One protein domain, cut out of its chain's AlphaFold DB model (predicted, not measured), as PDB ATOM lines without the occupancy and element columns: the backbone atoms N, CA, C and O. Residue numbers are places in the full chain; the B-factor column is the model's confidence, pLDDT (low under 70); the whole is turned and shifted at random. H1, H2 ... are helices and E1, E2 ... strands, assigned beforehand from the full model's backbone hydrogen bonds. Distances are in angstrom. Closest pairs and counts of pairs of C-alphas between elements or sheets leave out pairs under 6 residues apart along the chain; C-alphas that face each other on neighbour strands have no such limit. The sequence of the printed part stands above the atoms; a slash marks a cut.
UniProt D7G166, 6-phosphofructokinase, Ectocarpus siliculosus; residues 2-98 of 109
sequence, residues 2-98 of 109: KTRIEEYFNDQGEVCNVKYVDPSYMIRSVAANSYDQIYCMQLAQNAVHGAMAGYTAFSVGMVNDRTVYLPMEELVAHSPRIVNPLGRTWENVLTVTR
ATOM      1  N   LYS A   2      17.584 -25.206  -9.088       90.12
ATOM      2  CA  LYS A   2      18.317 -24.957 -10.353       90.12
ATOM      3  C   LYS A   2      19.819 -24.704 -10.154       90.12
ATOM      4  O   LYS A   2      20.621 -25.470 -10.664       90.12
ATOM      5  N   THR A   3      20.170 -23.712  -9.336       90.31
ATOM      6  CA  THR A   3      21.565 -23.327  -9.068       90.31
ATOM      7  C   THR A   3      22.405 -24.490  -8.540       90.31
ATOM      8  O   THR A   3      23.486 -24.736  -9.042       90.31
ATOM      9  N   ARG A   4      21.856 -25.290  -7.613       92.38
ATOM     10  CA  ARG A   4      22.552 -26.455  -7.040       92.38
ATOM     11  C   ARG A   4      22.825 -27.558  -8.065       92.38
ATOM     12  O   ARG A   4      23.771 -28.314  -7.903       92.38
ATOM     13  N   ILE A   5      21.973 -27.684  -9.085       92.81
ATOM     14  CA  ILE A   5      22.177 -28.642 -10.179       92.81
ATOM     15  C   ILE A   5      23.296 -28.135 -11.093       92.81
ATOM     16  O   ILE A   5      24.182 -28.903 -11.444       92.81
ATOM     17  N   GLU A   6      23.281 -26.847 -11.440       91.50
ATOM     18  CA  GLU A   6      24.327 -26.226 -12.265       91.50
ATOM     19  C   GLU A   6      25.704 -26.302 -11.587       91.50
ATOM     20  O   GLU A   6      26.670 -26.698 -12.232       91.50
ATOM     21  N   GLU A   7      25.776 -26.015 -10.282       92.50
ATOM     22  CA  GLU A   7      26.986 -26.166  -9.460       92.50
ATOM     23  C   GLU A   7      27.518 -27.606  -9.485       92.50
ATOM     24  O   GLU A   7      28.688 -27.821  -9.783       92.50
ATOM     25  N   TYR A   8      26.651 -28.601  -9.261       93.88
ATOM     26  CA  TYR A   8      27.047 -30.013  -9.255       93.88
ATOM     27  C   TYR A   8      27.682 -30.464 -10.579       93.88
ATOM     28  O   TYR A   8      28.721 -31.118 -10.567       93.88
ATOM     29  N   PHE A   9      27.083 -30.122 -11.723       93.31
ATOM     30  CA  PHE A   9      27.631 -30.511 -13.028       93.31
ATOM     31  C   PHE A   9      28.899 -29.730 -13.387       93.31
ATOM     32  O   PHE A   9      29.812 -30.293 -13.992       93.31
ATOM     33  N   ASN A  10      28.995 -28.469 -12.958       91.62
ATOM     34  CA  ASN A  10      30.202 -27.671 -13.133       91.62
ATOM     35  C   ASN A  10      31.397 -28.268 -12.368       91.62
ATOM     36  O   ASN A  10      32.491 -28.346 -12.923       91.62
ATOM     37  N   ASP A  11      31.181 -28.770 -11.148       93.81
ATOM     38  CA  ASP A  11      32.219 -29.450 -10.357       93.81
ATOM     39  C   ASP A  11      32.703 -30.763 -11.001       93.81
ATOM     40  O   ASP A  11      33.835 -31.188 -10.773       93.81
ATOM     41  N   GLN A  12      31.868 -31.405 -11.824       94.00
ATOM     42  CA  GLN A  12      32.232 -32.602 -12.594       94.00
ATOM     43  C   GLN A  12      32.830 -32.275 -13.976       94.00
ATOM     44  O   GLN A  12      33.219 -33.184 -14.706       94.00
ATOM     45  N   GLY A  13      32.925 -30.992 -14.350       91.00
ATOM     46  CA  GLY A  13      33.427 -30.560 -15.657       91.00
ATOM     47  C   GLY A  13      32.466 -30.825 -16.824       91.00
ATOM     48  O   GLY A  13      32.893 -30.827 -17.979       91.00
ATOM     49  N   GLU A  14      31.179 -31.050 -16.547       92.19
ATOM     50  CA  GLU A  14      30.157 -31.336 -17.556       92.19
ATOM     51  C   GLU A  14      29.314 -30.096 -17.884       92.19
ATOM     52  O   GLU A  14      28.865 -29.354 -17.008       92.19
ATOM     53  N   VAL A  15      29.037 -29.878 -19.174       86.25
ATOM     54  CA  VAL A  15      28.175 -28.774 -19.622       86.25
ATOM     55  C   VAL A  15      26.707 -29.167 -19.450       86.25
ATOM     56  O   VAL A  15      26.196 -30.023 -20.170       86.25
ATOM     57  N   CYS A  16      26.003 -28.501 -18.532       88.50
ATOM     58  CA  CYS A  16      24.590 -28.753 -18.243       88.50
ATOM     59  C   CYS A  16      23.690 -27.583 -18.683       88.50
ATOM     60  O   CYS A  16      23.966 -26.421 -18.383       88.50
ATOM     61  N   ASN A  17      22.584 -27.878 -19.380       90.12
ATOM     62  CA  ASN A  17      21.558 -26.893 -19.746       90.12
ATOM     63  C   ASN A  17      20.294 -27.115 -18.904       90.12
ATOM     64  O   ASN A  17      19.508 -28.021 -19.182       90.12
ATOM     65  N   VAL A  18      20.082 -26.279 -17.884       90.69
ATOM     66  CA  VAL A  18      18.918 -26.393 -16.994       90.69
ATOM     67  C   VAL A  18      17.873 -25.333 -17.334       90.69
ATOM     68  O   VAL A  18      18.065 -24.136 -17.108       90.69
ATOM     69  N   LYS A  19      16.710 -25.780 -17.815       91.94
ATOM     70  CA  LYS A  19      15.533 -24.925 -18.008       91.94
ATOM     71  C   LYS A  19      14.646 -24.991 -16.772       91.94
ATOM     72  O   LYS A  19      14.138 -26.051 -16.424       91.94
ATOM     73  N   TYR A  20      14.458 -23.851 -16.117       92.75
ATOM     74  CA  TYR A  20      13.530 -23.728 -14.999       92.75
ATOM     75  C   TYR A  20      12.192 -23.189 -15.495       92.75
ATOM     76  O   TYR A  20      12.150 -22.165 -16.176       92.75
ATOM     77  N   VAL A  21      11.115 -23.892 -15.157       93.38
ATOM     78  CA  VAL A  21       9.741 -23.518 -15.496       93.38
ATOM     79  C   VAL A  21       8.976 -23.354 -14.192       93.38
ATOM     80  O   VAL A  21       8.905 -24.297 -13.407       93.38
ATOM     81  N   ASP A  22       8.400 -22.172 -13.975       94.38
ATOM     82  CA  ASP A  22       7.518 -21.900 -12.840       94.38
ATOM     83  C   ASP A  22       6.080 -21.673 -13.331       94.38
ATOM     84  O   ASP A  22       5.737 -20.575 -13.777       94.38
ATOM     85  N   PRO A  23       5.221 -22.706 -13.283       96.06
ATOM     86  CA  PRO A  23       3.837 -22.586 -13.706       96.06
ATOM     87  C   PRO A  23       2.904 -22.090 -12.595       96.06
ATOM     88  O   PRO A  23       1.691 -22.112 -12.793       96.06
ATOM     89  N   SER A  24       3.411 -21.645 -11.438       95.44
ATOM     90  CA  SER A  24       2.579 -21.362 -10.257       95.44
ATOM     91  C   SER A  24       1.446 -20.380 -10.546       95.44
ATOM     92  O   SER A  24       0.291 -20.646 -10.207       95.44
ATOM     93  N   TYR A  25       1.752 -19.263 -11.213       95.31
ATOM     94  CA  TYR A  25       0.727 -18.289 -11.591       95.31
ATOM     95  C   TYR A  25      -0.212 -18.846 -12.663       95.31
ATOM     96  O   TYR A  25      -1.423 -18.685 -12.547       95.31
ATOM     97  N   MET A  26       0.319 -19.552 -13.666       95.50
ATOM     98  CA  MET A  26      -0.492 -20.137 -14.740       95.50
ATOM     99  C   MET A  26      -1.521 -21.128 -14.188       95.50
ATOM    100  O   MET A  26      -2.679 -21.082 -14.574       95.50
ATOM    101  N   ILE A  27      -1.137 -21.971 -13.229       94.88
ATOM    102  CA  ILE A  27      -2.049 -22.948 -12.622       94.88
ATOM    103  C   ILE A  27      -3.150 -22.250 -11.808       94.88
ATOM    104  O   ILE A  27      -4.293 -22.693 -11.824       94.88
ATOM    105  N   ARG A  28      -2.828 -21.160 -11.098       95.81
ATOM    106  CA  ARG A  28      -3.768 -20.489 -10.176       95.81
ATOM    107  C   ARG A  28      -4.635 -19.406 -10.819       95.81
ATOM    108  O   ARG A  28      -5.589 -18.966 -10.191       95.81
ATOM    109  N   SER A  29      -4.284 -18.940 -12.015       95.50
ATOM    110  CA  SER A  29      -4.978 -17.837 -12.703       95.50
ATOM    111  C   SER A  29      -5.955 -18.300 -13.783       95.50
ATOM    112  O   SER A  29      -6.745 -17.497 -14.276       95.50
ATOM    113  N   VAL A  30      -5.920 -19.579 -14.155       95.88
ATOM    114  CA  VAL A  30      -6.829 -20.145 -15.155       95.88
ATOM    115  C   VAL A  30      -8.217 -20.357 -14.548       95.88
ATOM    116  O   VAL A  30      -8.365 -20.660 -13.365       95.88
ATOM    117  N   ALA A  31      -9.250 -20.182 -15.374       96.25
ATOM    118  CA  ALA A  31     -10.631 -20.409 -14.973       96.25
ATOM    119  C   ALA A  31     -10.865 -21.862 -14.526       96.25
ATOM    120  O   ALA A  31     -10.290 -22.802 -15.078       96.25
ATOM    121  N   ALA A  32     -11.760 -22.038 -13.553       94.88
ATOM    122  CA  ALA A  32     -12.177 -23.353 -13.085       94.88
ATOM    123  C   ALA A  32     -12.735 -24.196 -14.245       94.88
ATOM    124  O   ALA A  32     -13.529 -23.709 -15.057       94.88
ATOM    125  N   ASN A  33     -12.347 -25.470 -14.306       96.81
ATOM    126  CA  ASN A  33     -12.946 -26.420 -15.245       96.81
ATOM    127  C   ASN A  33     -14.411 -26.718 -14.854       96.81
ATOM    128  O   ASN A  33     -14.869 -26.346 -13.774       96.81
ATOM    129  N   SER A  34     -15.166 -27.399 -15.719       97.81
ATOM    130  CA  SER A  34     -16.593 -27.677 -15.481       97.81
ATOM    131  C   SER A  34     -16.859 -28.445 -14.182       97.81
ATOM    132  O   SER A  34     -17.865 -28.196 -13.521       97.81
ATOM    133  N   TYR A  35     -15.960 -29.355 -13.801       96.81
ATOM    134  CA  TYR A  35     -16.084 -30.116 -12.563       96.81
ATOM    135  C   TYR A  35     -15.912 -29.209 -11.340       96.81
ATOM    136  O   TYR A  35     -16.771 -29.186 -10.459       96.81
ATOM    137  N   ASP A  36     -14.863 -28.387 -11.330       96.62
ATOM    138  CA  ASP A  36     -14.586 -27.435 -10.257       96.62
ATOM    139  C   ASP A  36     -15.686 -26.373 -10.143       96.62
ATOM    140  O   ASP A  36     -16.032 -25.971  -9.034       96.62
ATOM    141  N   GLN A  37     -16.293 -25.949 -11.258       97.50
ATOM    142  CA  GLN A  37     -17.434 -25.027 -11.242       97.50
ATOM    143  C   GLN A  37     -18.647 -25.634 -10.526       97.50
ATOM    144  O   GLN A  37     -19.223 -24.994  -9.643       97.50
ATOM    145  N   ILE A  38     -19.017 -26.875 -10.868       96.81
ATOM    146  CA  ILE A  38     -20.125 -27.586 -10.213       96.81
ATOM    147  C   ILE A  38     -19.809 -27.797  -8.731       96.81
ATOM    148  O   ILE A  38     -20.661 -27.545  -7.877       96.81
ATOM    149  N   TYR A  39     -18.579 -28.201  -8.415       96.94
ATOM    150  CA  TYR A  39     -18.151 -28.418  -7.038       96.94
ATOM    151  C   TYR A  39     -18.204 -27.127  -6.207       96.94
ATOM    152  O   TYR A  39     -18.791 -27.116  -5.124       96.94
ATOM    153  N   CYS A  40     -17.694 -26.007  -6.731       96.94
ATOM    154  CA  CYS A  40     -17.781 -24.701  -6.071       96.94
ATOM    155  C   CYS A  40     -19.234 -24.274  -5.830       96.94
ATOM    156  O   CYS A  40     -19.555 -23.777  -4.749       96.94
ATOM    157  N   MET A  41     -20.122 -24.496  -6.805       97.56
ATOM    158  CA  MET A  41     -21.549 -24.204  -6.659       97.56
ATOM    159  C   MET A  41     -22.176 -25.026  -5.524       97.56
ATOM    160  O   MET A  41     -22.878 -24.464  -4.681       97.56
ATOM    161  N   GLN A  42     -21.895 -26.331  -5.465       97.00
ATOM    162  CA  GLN A  42     -22.395 -27.209  -4.402       97.00
ATOM    163  C   GLN A  42     -21.892 -26.774  -3.021       97.00
ATOM    164  O   GLN A  42     -22.685 -26.702  -2.081       97.00
ATOM    165  N   LEU A  43     -20.601 -26.454  -2.887       97.75
ATOM    166  CA  LEU A  43     -20.037 -25.957  -1.628       97.75
ATOM    167  C   LEU A  43     -20.722 -24.658  -1.182       97.75
ATOM    168  O   LEU A  43     -21.145 -24.556  -0.030       97.75
ATOM    169  N   ALA A  44     -20.883 -23.696  -2.095       98.00
ATOM    170  CA  ALA A  44     -21.494 -22.402  -1.800       98.00
ATOM    171  C   ALA A  44     -22.961 -22.533  -1.363       98.00
ATOM    172  O   ALA A  44     -23.353 -21.963  -0.344       98.00
ATOM    173  N   GLN A  45     -23.764 -23.323  -2.082       98.06
ATOM    174  CA  GLN A  45     -25.171 -23.557  -1.736       98.06
ATOM    175  C   GLN A  45     -25.317 -24.195  -0.350       98.06
ATOM    176  O   GLN A  45     -26.102 -23.728   0.472       98.06
ATOM    177  N   ASN A  46     -24.520 -25.228  -0.056       97.94
ATOM    178  CA  ASN A  46     -24.560 -25.898   1.242       97.94
ATOM    179  C   ASN A  46     -24.077 -24.996   2.387       97.94
ATOM    180  O   ASN A  46     -24.613 -25.095   3.491       97.94
ATOM    181  N   ALA A  47     -23.110 -24.110   2.132       98.19
ATOM    182  CA  ALA A  47     -22.653 -23.131   3.114       98.19
ATOM    183  C   ALA A  47     -23.767 -22.135   3.460       98.19
ATOM    184  O   ALA A  47     -24.028 -21.895   4.638       98.19
ATOM    185  N   VAL A  48     -24.476 -21.621   2.446       98.19
ATOM    186  CA  VAL A  48     -25.633 -20.735   2.646       98.19
ATOM    187  C   VAL A  48     -26.738 -21.455   3.414       98.19
ATOM    188  O   VAL A  48     -27.237 -20.907   4.393       98.19
ATOM    189  N   HIS A  49     -27.091 -22.689   3.044       98.12
ATOM    190  CA  HIS A  49     -28.102 -23.461   3.775       98.12
ATOM    191  C   HIS A  49     -27.731 -23.664   5.251       98.12
ATOM    192  O   HIS A  49     -28.575 -23.454   6.119       98.12
ATOM    193  N   GLY A  50     -26.474 -24.013   5.545       97.81
ATOM    194  CA  GLY A  50     -26.011 -24.209   6.920       97.81
ATOM    195  C   GLY A  50     -26.048 -22.915   7.732       97.81
ATOM    196  O   GLY A  50     -26.537 -22.909   8.861       97.81
ATOM    197  N   ALA A  51     -25.620 -21.802   7.134       97.94
ATOM    198  CA  ALA A  51     -25.691 -20.487   7.767       97.94
ATOM    199  C   ALA A  51     -27.145 -20.058   8.038       97.94
ATOM    200  O   ALA A  51     -27.458 -19.593   9.132       97.94
ATOM    201  N   MET A  52     -28.057 -20.270   7.081       98.31
ATOM    202  CA  MET A  52     -29.485 -19.954   7.231       98.31
ATOM    203  C   MET A  52     -30.194 -20.856   8.253       98.31
ATOM    204  O   MET A  52     -31.173 -20.431   8.862       98.31
ATOM    205  N   ALA A  53     -29.689 -22.072   8.481       97.88
ATOM    206  CA  ALA A  53     -30.137 -22.955   9.558       97.88
ATOM    207  C   ALA A  53     -29.598 -22.547  10.948       97.88
ATOM    208  O   ALA A  53     -29.957 -23.166  11.948       97.88
ATOM    209  N   GLY A  54     -28.751 -21.514  11.024       97.88
ATOM    210  CA  GLY A  54     -28.171 -21.004  12.268       97.88
ATOM    211  C   GLY A  54     -26.859 -21.672  12.680       97.88
ATOM    212  O   GLY A  54     -26.380 -21.429  13.790       97.88
ATOM    213  N   TYR A  55     -26.249 -22.497  11.823       97.75
ATOM    214  CA  TYR A  55     -24.922 -23.042  12.095       97.75
ATOM    215  C   TYR A  55     -23.843 -21.971  11.920       97.75
ATOM    216  O   TYR A  55     -23.898 -21.127  11.027       97.75
ATOM    217  N   THR A  56     -22.833 -22.019  12.785       97.00
ATOM    218  CA  THR A  56     -21.682 -21.107  12.789       97.00
ATOM    219  C   THR A  56     -20.399 -21.905  13.017       97.00
ATOM    220  O   THR A  56     -20.469 -23.089  13.343       97.00
ATOM    221  N   ALA A  57     -19.233 -21.286  12.804       97.44
ATOM    222  CA  ALA A  57     -17.922 -21.916  13.018       97.44
ATOM    223  C   ALA A  57     -17.741 -23.280  12.308       97.44
ATOM    224  O   ALA A  57     -17.078 -24.185  12.819       97.44
ATOM    225  N   PHE A  58     -18.310 -23.423  11.107       97.81
ATOM    226  CA  PHE A  58     -18.186 -24.620  10.276       97.81
ATOM    227  C   PHE A  58     -17.662 -24.281   8.877       97.81
ATOM    228  O   PHE A  58     -17.863 -23.183   8.363       97.81
ATOM    229  N   SER A  59     -17.010 -25.250   8.246       97.31
ATOM    230  CA  SER A  59     -16.673 -25.243   6.824       97.31
ATOM    231  C   SER A  59     -17.467 -26.329   6.097       97.31
ATOM    232  O   SER A  59     -17.945 -27.281   6.715       97.31
ATOM    233  N   VAL A  60     -17.607 -26.206   4.780       97.69
ATOM    234  CA  VAL A  60     -18.233 -27.227   3.933       97.69
ATOM    235  C   VAL A  60     -17.143 -27.950   3.159       97.69
ATOM    236  O   VAL A  60     -16.274 -27.316   2.563       97.69
ATOM    237  N   GLY A  61     -17.197 -29.278   3.140       95.75
ATOM    238  CA  GLY A  61     -16.257 -30.093   2.378       95.75
ATOM    239  C   GLY A  61     -16.884 -31.381   1.868       95.75
ATOM    240  O   GLY A  61     -18.005 -31.733   2.232       95.75
ATOM    241  N   MET A  62     -16.145 -32.088   1.016       95.25
ATOM    242  CA  MET A  62     -16.517 -33.407   0.513       95.25
ATOM    243  C   MET A  62     -15.763 -34.491   1.287       95.25
ATOM    244  O   MET A  62     -14.531 -34.476   1.336       95.25
ATOM    245  N   VAL A  63     -16.488 -35.447   1.861       94.44
ATOM    246  CA  VAL A  63     -15.922 -36.628   2.526       94.44
ATOM    247  C   VAL A  63     -16.651 -37.857   2.008       94.44
ATOM    248  O   VAL A  63     -17.865 -37.963   2.163       94.44
ATOM    249  N   ASN A  64     -15.915 -38.788   1.392       94.88
ATOM    250  CA  ASN A  64     -16.468 -40.007   0.787       94.88
ATOM    251  C   ASN A  64     -17.678 -39.717  -0.126       94.88
ATOM    252  O   ASN A  64     -18.758 -40.271   0.074       94.88
ATOM    253  N   ASP A  65     -17.496 -38.794  -1.077       93.69
ATOM    254  CA  ASP A  65     -18.507 -38.365  -2.058       93.69
ATOM    255  C   ASP A  65     -19.801 -37.790  -1.459       93.69
ATOM    256  O   ASP A  65     -20.848 -37.749  -2.108       93.69
ATOM    257  N   ARG A  66     -19.743 -37.313  -0.210       94.88
ATOM    258  CA  ARG A  66     -20.842 -36.602   0.449       94.88
ATOM    259  C   ARG A  66     -20.401 -35.230   0.924       94.88
ATOM    260  O   ARG A  66     -19.344 -35.081   1.537       94.88
ATOM    261  N   THR A  67     -21.242 -34.232   0.677       96.12
ATOM    262  CA  THR A  67     -21.055 -32.892   1.227       96.12
ATOM    263  C   THR A  67     -21.396 -32.902   2.713       96.12
ATOM    264  O   THR A  67     -22.485 -33.326   3.098       96.12
ATOM    265  N   VAL A  68     -20.462 -32.453   3.547       96.88
ATOM    266  CA  VAL A  68     -20.583 -32.463   5.009       96.88
ATOM    267  C   VAL A  68     -20.199 -31.110   5.600       96.88
ATOM    268  O   VAL A  68     -19.409 -30.361   5.018       96.88
ATOM    269  N   TYR A  69     -20.746 -30.815   6.780       97.88
ATOM    270  CA  TYR A  69     -20.311 -29.702   7.617       97.88
ATOM    271  C   TYR A  69     -19.194 -30.167   8.546       97.88
ATOM    272  O   TYR A  69     -19.330 -31.163   9.252       97.88
ATOM    273  N   LEU A  70     -18.080 -29.446   8.516       96.50
ATOM    274  CA  LEU A  70     -16.867 -29.741   9.265       96.50
ATOM    275  C   LEU A  70     -16.654 -28.635  10.303       96.50
ATOM    276  O   LEU A  70     -16.561 -27.469   9.906       96.50
ATOM    277  N   PRO A  71     -16.561 -28.952  11.603       96.94
ATOM    278  CA  PRO A  71     -16.195 -27.968  12.617       96.94
ATOM    279  C   PRO A  71     -14.848 -27.316  12.279       96.94
ATOM    280  O   PRO A  71     -13.885 -28.012  11.950       96.94
ATOM    281  N   MET A  72     -14.772 -25.984  12.346       96.88
ATOM    282  CA  MET A  72     -13.546 -25.263  11.980       96.88
ATOM    283  C   MET A  72     -12.364 -25.617  12.891       96.88
ATOM    284  O   MET A  72     -11.244 -25.716  12.398       96.88
ATOM    285  N   GLU A  73     -12.603 -25.840  14.186       96.88
ATOM    286  CA  GLU A  73     -11.556 -26.216  15.149       96.88
ATOM    287  C   GLU A  73     -10.874 -27.532  14.757       96.88
ATOM    288  O   GLU A  73      -9.650 -27.591  14.653       96.88
ATOM    289  N   GLU A  74     -11.673 -28.550  14.434       95.62
ATOM    290  CA  GLU A  74     -11.188 -29.857  13.984       95.62
ATOM    291  C   GLU A  74     -10.432 -29.748  12.652       95.62
ATOM    292  O   GLU A  74      -9.360 -30.326  12.469       95.62
ATOM    293  N   LEU A  75     -10.961 -28.951  11.717       95.25
ATOM    294  CA  LEU A  75     -10.328 -28.734  10.419       95.25
ATOM    295  C   LEU A  75      -8.933 -28.114  10.568       95.25
ATOM    296  O   LEU A  75      -8.001 -28.538   9.887       95.25
ATOM    297  N   VAL A  76      -8.788 -27.111  11.437       96.19
ATOM    298  CA  VAL A  76      -7.505 -26.437  11.673       96.19
ATOM    299  C   VAL A  76      -6.538 -27.350  12.425       96.19
ATOM    300  O   VAL A  76      -5.368 -27.399  12.051       96.19
ATOM    301  N   ALA A  77      -7.012 -28.116  13.413       96.50
ATOM    302  CA  ALA A  77      -6.182 -29.050  14.178       96.50
ATOM    303  C   ALA A  77      -5.546 -30.151  13.306       96.50
ATOM    304  O   ALA A  77      -4.424 -30.582  13.571       96.50
ATOM    305  N   HIS A  78      -6.239 -30.577  12.245       92.56
ATOM    306  CA  HIS A  78      -5.785 -31.634  11.336       92.56
ATOM    307  C   HIS A  78      -5.218 -31.130   9.998       92.56
ATOM    308  O   HIS A  78      -4.868 -31.936   9.129       92.56
ATOM    309  N   SER A  79      -5.105 -29.813   9.815       92.88
ATOM    310  CA  SER A  79      -4.513 -29.204   8.622       92.88
ATOM    311  C   SER A  79      -3.012 -28.930   8.818       92.88
ATOM    312  O   SER A  79      -2.608 -28.505   9.899       92.88
ATOM    313  N   PRO A  80      -2.163 -29.102   7.786       93.94
ATOM    314  CA  PRO A  80      -2.472 -29.601   6.449       93.94
ATOM    315  C   PRO A  80      -2.529 -31.133   6.390       93.94
ATOM    316  O   PRO A  80      -1.802 -31.837   7.089       93.94
ATOM    317  N   ARG A  81      -3.326 -31.663   5.457       91.88
ATOM    318  CA  ARG A  81      -3.288 -33.091   5.123       91.88
ATOM    319  C   ARG A  81      -1.966 -33.428   4.429       91.88
ATOM    320  O   ARG A  81      -1.655 -32.871   3.379       91.88
ATOM    321  N   ILE A  82      -1.236 -34.392   4.981       92.44
ATOM    322  CA  ILE A  82       0.037 -34.874   4.434       92.44
ATOM    323  C   ILE A  82      -0.207 -36.158   3.627       92.44
ATOM    324  O   ILE A  82      -1.054 -36.984   3.979       92.44
ATOM    325  N   VAL A  83       0.516 -36.324   2.516       92.06
ATOM    326  CA  VAL A  83       0.505 -37.572   1.736       92.06
ATOM    327  C   VAL A  83       1.048 -38.703   2.603       92.06
ATOM    328  O   VAL A  83       2.117 -38.567   3.187       92.06
ATOM    329  N   ASN A  84       0.337 -39.830   2.665       91.31
ATOM    330  CA  ASN A  84       0.818 -41.015   3.369       91.31
ATOM    331  C   ASN A  84       2.002 -41.643   2.600       91.31
ATOM    332  O   ASN A  84       1.766 -42.173   1.509       91.31
ATOM    333  N   PRO A  85       3.235 -41.658   3.148       89.62
ATOM    334  CA  PRO A  85       4.398 -42.253   2.481       89.62
ATOM    335  C   PRO A  85       4.307 -43.779   2.343       89.62
ATOM    336  O   PRO A  85       5.017 -44.374   1.543       89.62
ATOM    337  N   LEU A  86       3.435 -44.422   3.120       89.38
ATOM    338  CA  LEU A  86       3.135 -45.854   3.038       89.38
ATOM    339  C   LEU A  86       1.886 -46.141   2.193       89.38
ATOM    340  O   LEU A  86       1.425 -47.276   2.122       89.38
ATOM    341  N   GLY A  87       1.275 -45.103   1.621       90.31
ATOM    342  CA  GLY A  87       0.044 -45.218   0.859       90.31
ATOM    343  C   GLY A  87       0.294 -45.504  -0.617       90.31
ATOM    344  O   GLY A  87       1.304 -45.096  -1.191       90.31
ATOM    345  N   ARG A  88      -0.715 -46.094  -1.263       92.69
ATOM    346  CA  ARG A  88      -0.723 -46.392  -2.704       92.69
ATOM    347  C   ARG A  88      -0.359 -45.188  -3.579       92.69
ATOM    348  O   ARG A  88       0.306 -45.338  -4.595       92.69
ATOM    349  N   THR A  89      -0.779 -43.980  -3.196       93.81
ATOM    350  CA  THR A  89      -0.446 -42.756  -3.941       93.81
ATOM    351  C   THR A  89       1.063 -42.531  -4.023       93.81
ATOM    352  O   THR A  89       1.558 -42.200  -5.095       93.81
ATOM    353  N   TRP A  90       1.797 -42.729  -2.923       93.38
ATOM    354  CA  TRP A  90       3.251 -42.562  -2.910       93.38
ATOM    355  C   TRP A  90       3.967 -43.720  -3.611       93.38
ATOM    356  O   TRP A  90       4.903 -43.501  -4.375       93.38
ATOM    357  N   GLU A  91       3.469 -44.944  -3.442       92.38
ATOM    358  CA  GLU A  91       3.975 -46.125  -4.150       92.38
ATOM    359  C   GLU A  91       3.882 -45.978  -5.679       92.38
ATOM    360  O   GLU A  91       4.831 -46.295  -6.403       92.38
ATOM    361  N   ASN A  92       2.775 -45.419  -6.180       93.38
ATOM    362  CA  ASN A  92       2.622 -45.109  -7.600       93.38
ATOM    363  C   ASN A  92       3.697 -44.120  -8.081       93.38
ATOM    364  O   ASN A  92       4.238 -44.297  -9.171       93.38
ATOM    365  N   VAL A  93       4.042 -43.107  -7.274       93.94
ATOM    366  CA  VAL A  93       5.112 -42.151  -7.606       93.94
ATOM    367  C   VAL A  93       6.453 -42.874  -7.717       93.94
ATOM    368  O   VAL A  93       7.112 -42.738  -8.744       93.94
ATOM    369  N   LEU A  94       6.819 -43.691  -6.723       92.50
ATOM    370  CA  LEU A  94       8.073 -44.459  -6.730       92.50
ATOM    371  C   LEU A  94       8.169 -45.401  -7.936       92.50
ATOM    372  O   LEU A  94       9.221 -45.503  -8.567       92.50
ATOM    373  N   THR A  95       7.060 -46.048  -8.295       90.94
ATOM    374  CA  THR A  95       6.997 -46.970  -9.436       90.94
ATOM    375  C   THR A  95       7.221 -46.244 -10.765       90.94
ATOM    376  O   THR A  95       7.941 -46.742 -11.630       90.94
ATOM    377  N   VAL A  96       6.640 -45.051 -10.928       95.25
ATOM    378  CA  VAL A  96       6.769 -44.253 -12.158       95.25
ATOM    379  C   VAL A  96       8.151 -43.607 -12.267       95.25
ATOM    380  O   VAL A  96       8.743 -43.616 -13.345       95.25
ATOM    381  N   THR A  97       8.690 -43.067 -11.171       94.12
ATOM    382  CA  THR A  97      10.002 -42.401 -11.175       94.12
ATOM    383  C   THR A  97      11.172 -43.378 -11.089       94.12
ATOM    384  O   THR A  97      12.308 -42.980 -11.349       94.12
ATOM    385  N   ARG A  98      10.912 -44.643 -10.726       90.62
ATOM    386  CA  ARG A  98      11.916 -45.676 -10.414       90.62
ATOM    387  C   ARG A  98      12.892 -45.255  -9.314       90.62
ATOM    388  O   ARG A  98      14.030 -45.721  -9.274       90.62
TER     389      ARG A  98
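What this domain is: This is residues 2 to 98 of the 109 residues of the protein "6-phosphofructokinase" of Ectocarpus siliculosus (UniProt D7G166). An open, drawn-out model: at one end a small head, in which the long helix H3 packs on the hairpin of strands E1 and E2, with the short helix H4 at the hairpin's end; from this head two thin arms reach toward the other end with empty space between them. One arm holds H2, a long link and H1, where the printed part folds back on itself after H1; the other is formed by residues 76 to 98, with H5 near its tip. The 97 printed residues have five named helices and two named strands, in the order H1 H2 H3 E1 E2 H4 H5, and the sheet, of order E1 - E2, is antiparallel. The class is mostly helix, and the whole is extended, with a radius of gyration of the C-alphas of 21.5 A and spans of 69 by 33 by 24 A.

Where its parts are: H1, residues 2 to 11, begins at C-alpha 2 (18.317, -24.957, -10.353) and is 14.6 A long. H2, residues 24 to 29, is 8.7 A long. H3, residues 34 to 52, is the longest helix at 27.2 A, from C-alpha 34 at (-16.593, -27.677, -15.481). Strand E1, residues 58 to 63, measures 14.5 A, and E2, residues 66 to 71, measures 15.6 A. H4, residues 72 to 77, is 8.6 A long. H5, residues 88 to 97, is 14.2 A long and ends at C-alpha 97 (10.002, -42.401, -11.175).

How they stand to each other: E1 and E2 form a hairpin of antiparallel strands, with 145 degrees between their directions. N 59 and O 70 are within hydrogen-bond range at 2.8 A, and so are N 68 and O 61 at 2.9 A. The closest C-alphas of H3 and E1 are those of Leu 43 and Val 60, 6.0 A apart. The closest of H3 and E2 are those of Leu 43 and Thr 67, 7.6 A apart. For E1 and H4 they are those of Phe 58 and Met 72, 5.0 A apart. H3 and H4 are apart, and H1 and H2 each touch no helix. H5 is apart from H3, E1 and E2. In H1, H2, H3, H4 and H5 every O i to N i+4 pair is within hydrogen-bond range.

The domain as a whole: The two C-alphas farthest apart, those of Gly 13 and Ala 53, are 68.8 A from each other. The printed part has no cut. The link from H1 to H2, residues 12 to 23, is long; the link from H4 to H5 is short. Residues 21 to 31, 33 to 38 and 76 to 98 stand free. The mean pLDDT of the printed part is 94.7, and no printed residue is under 70.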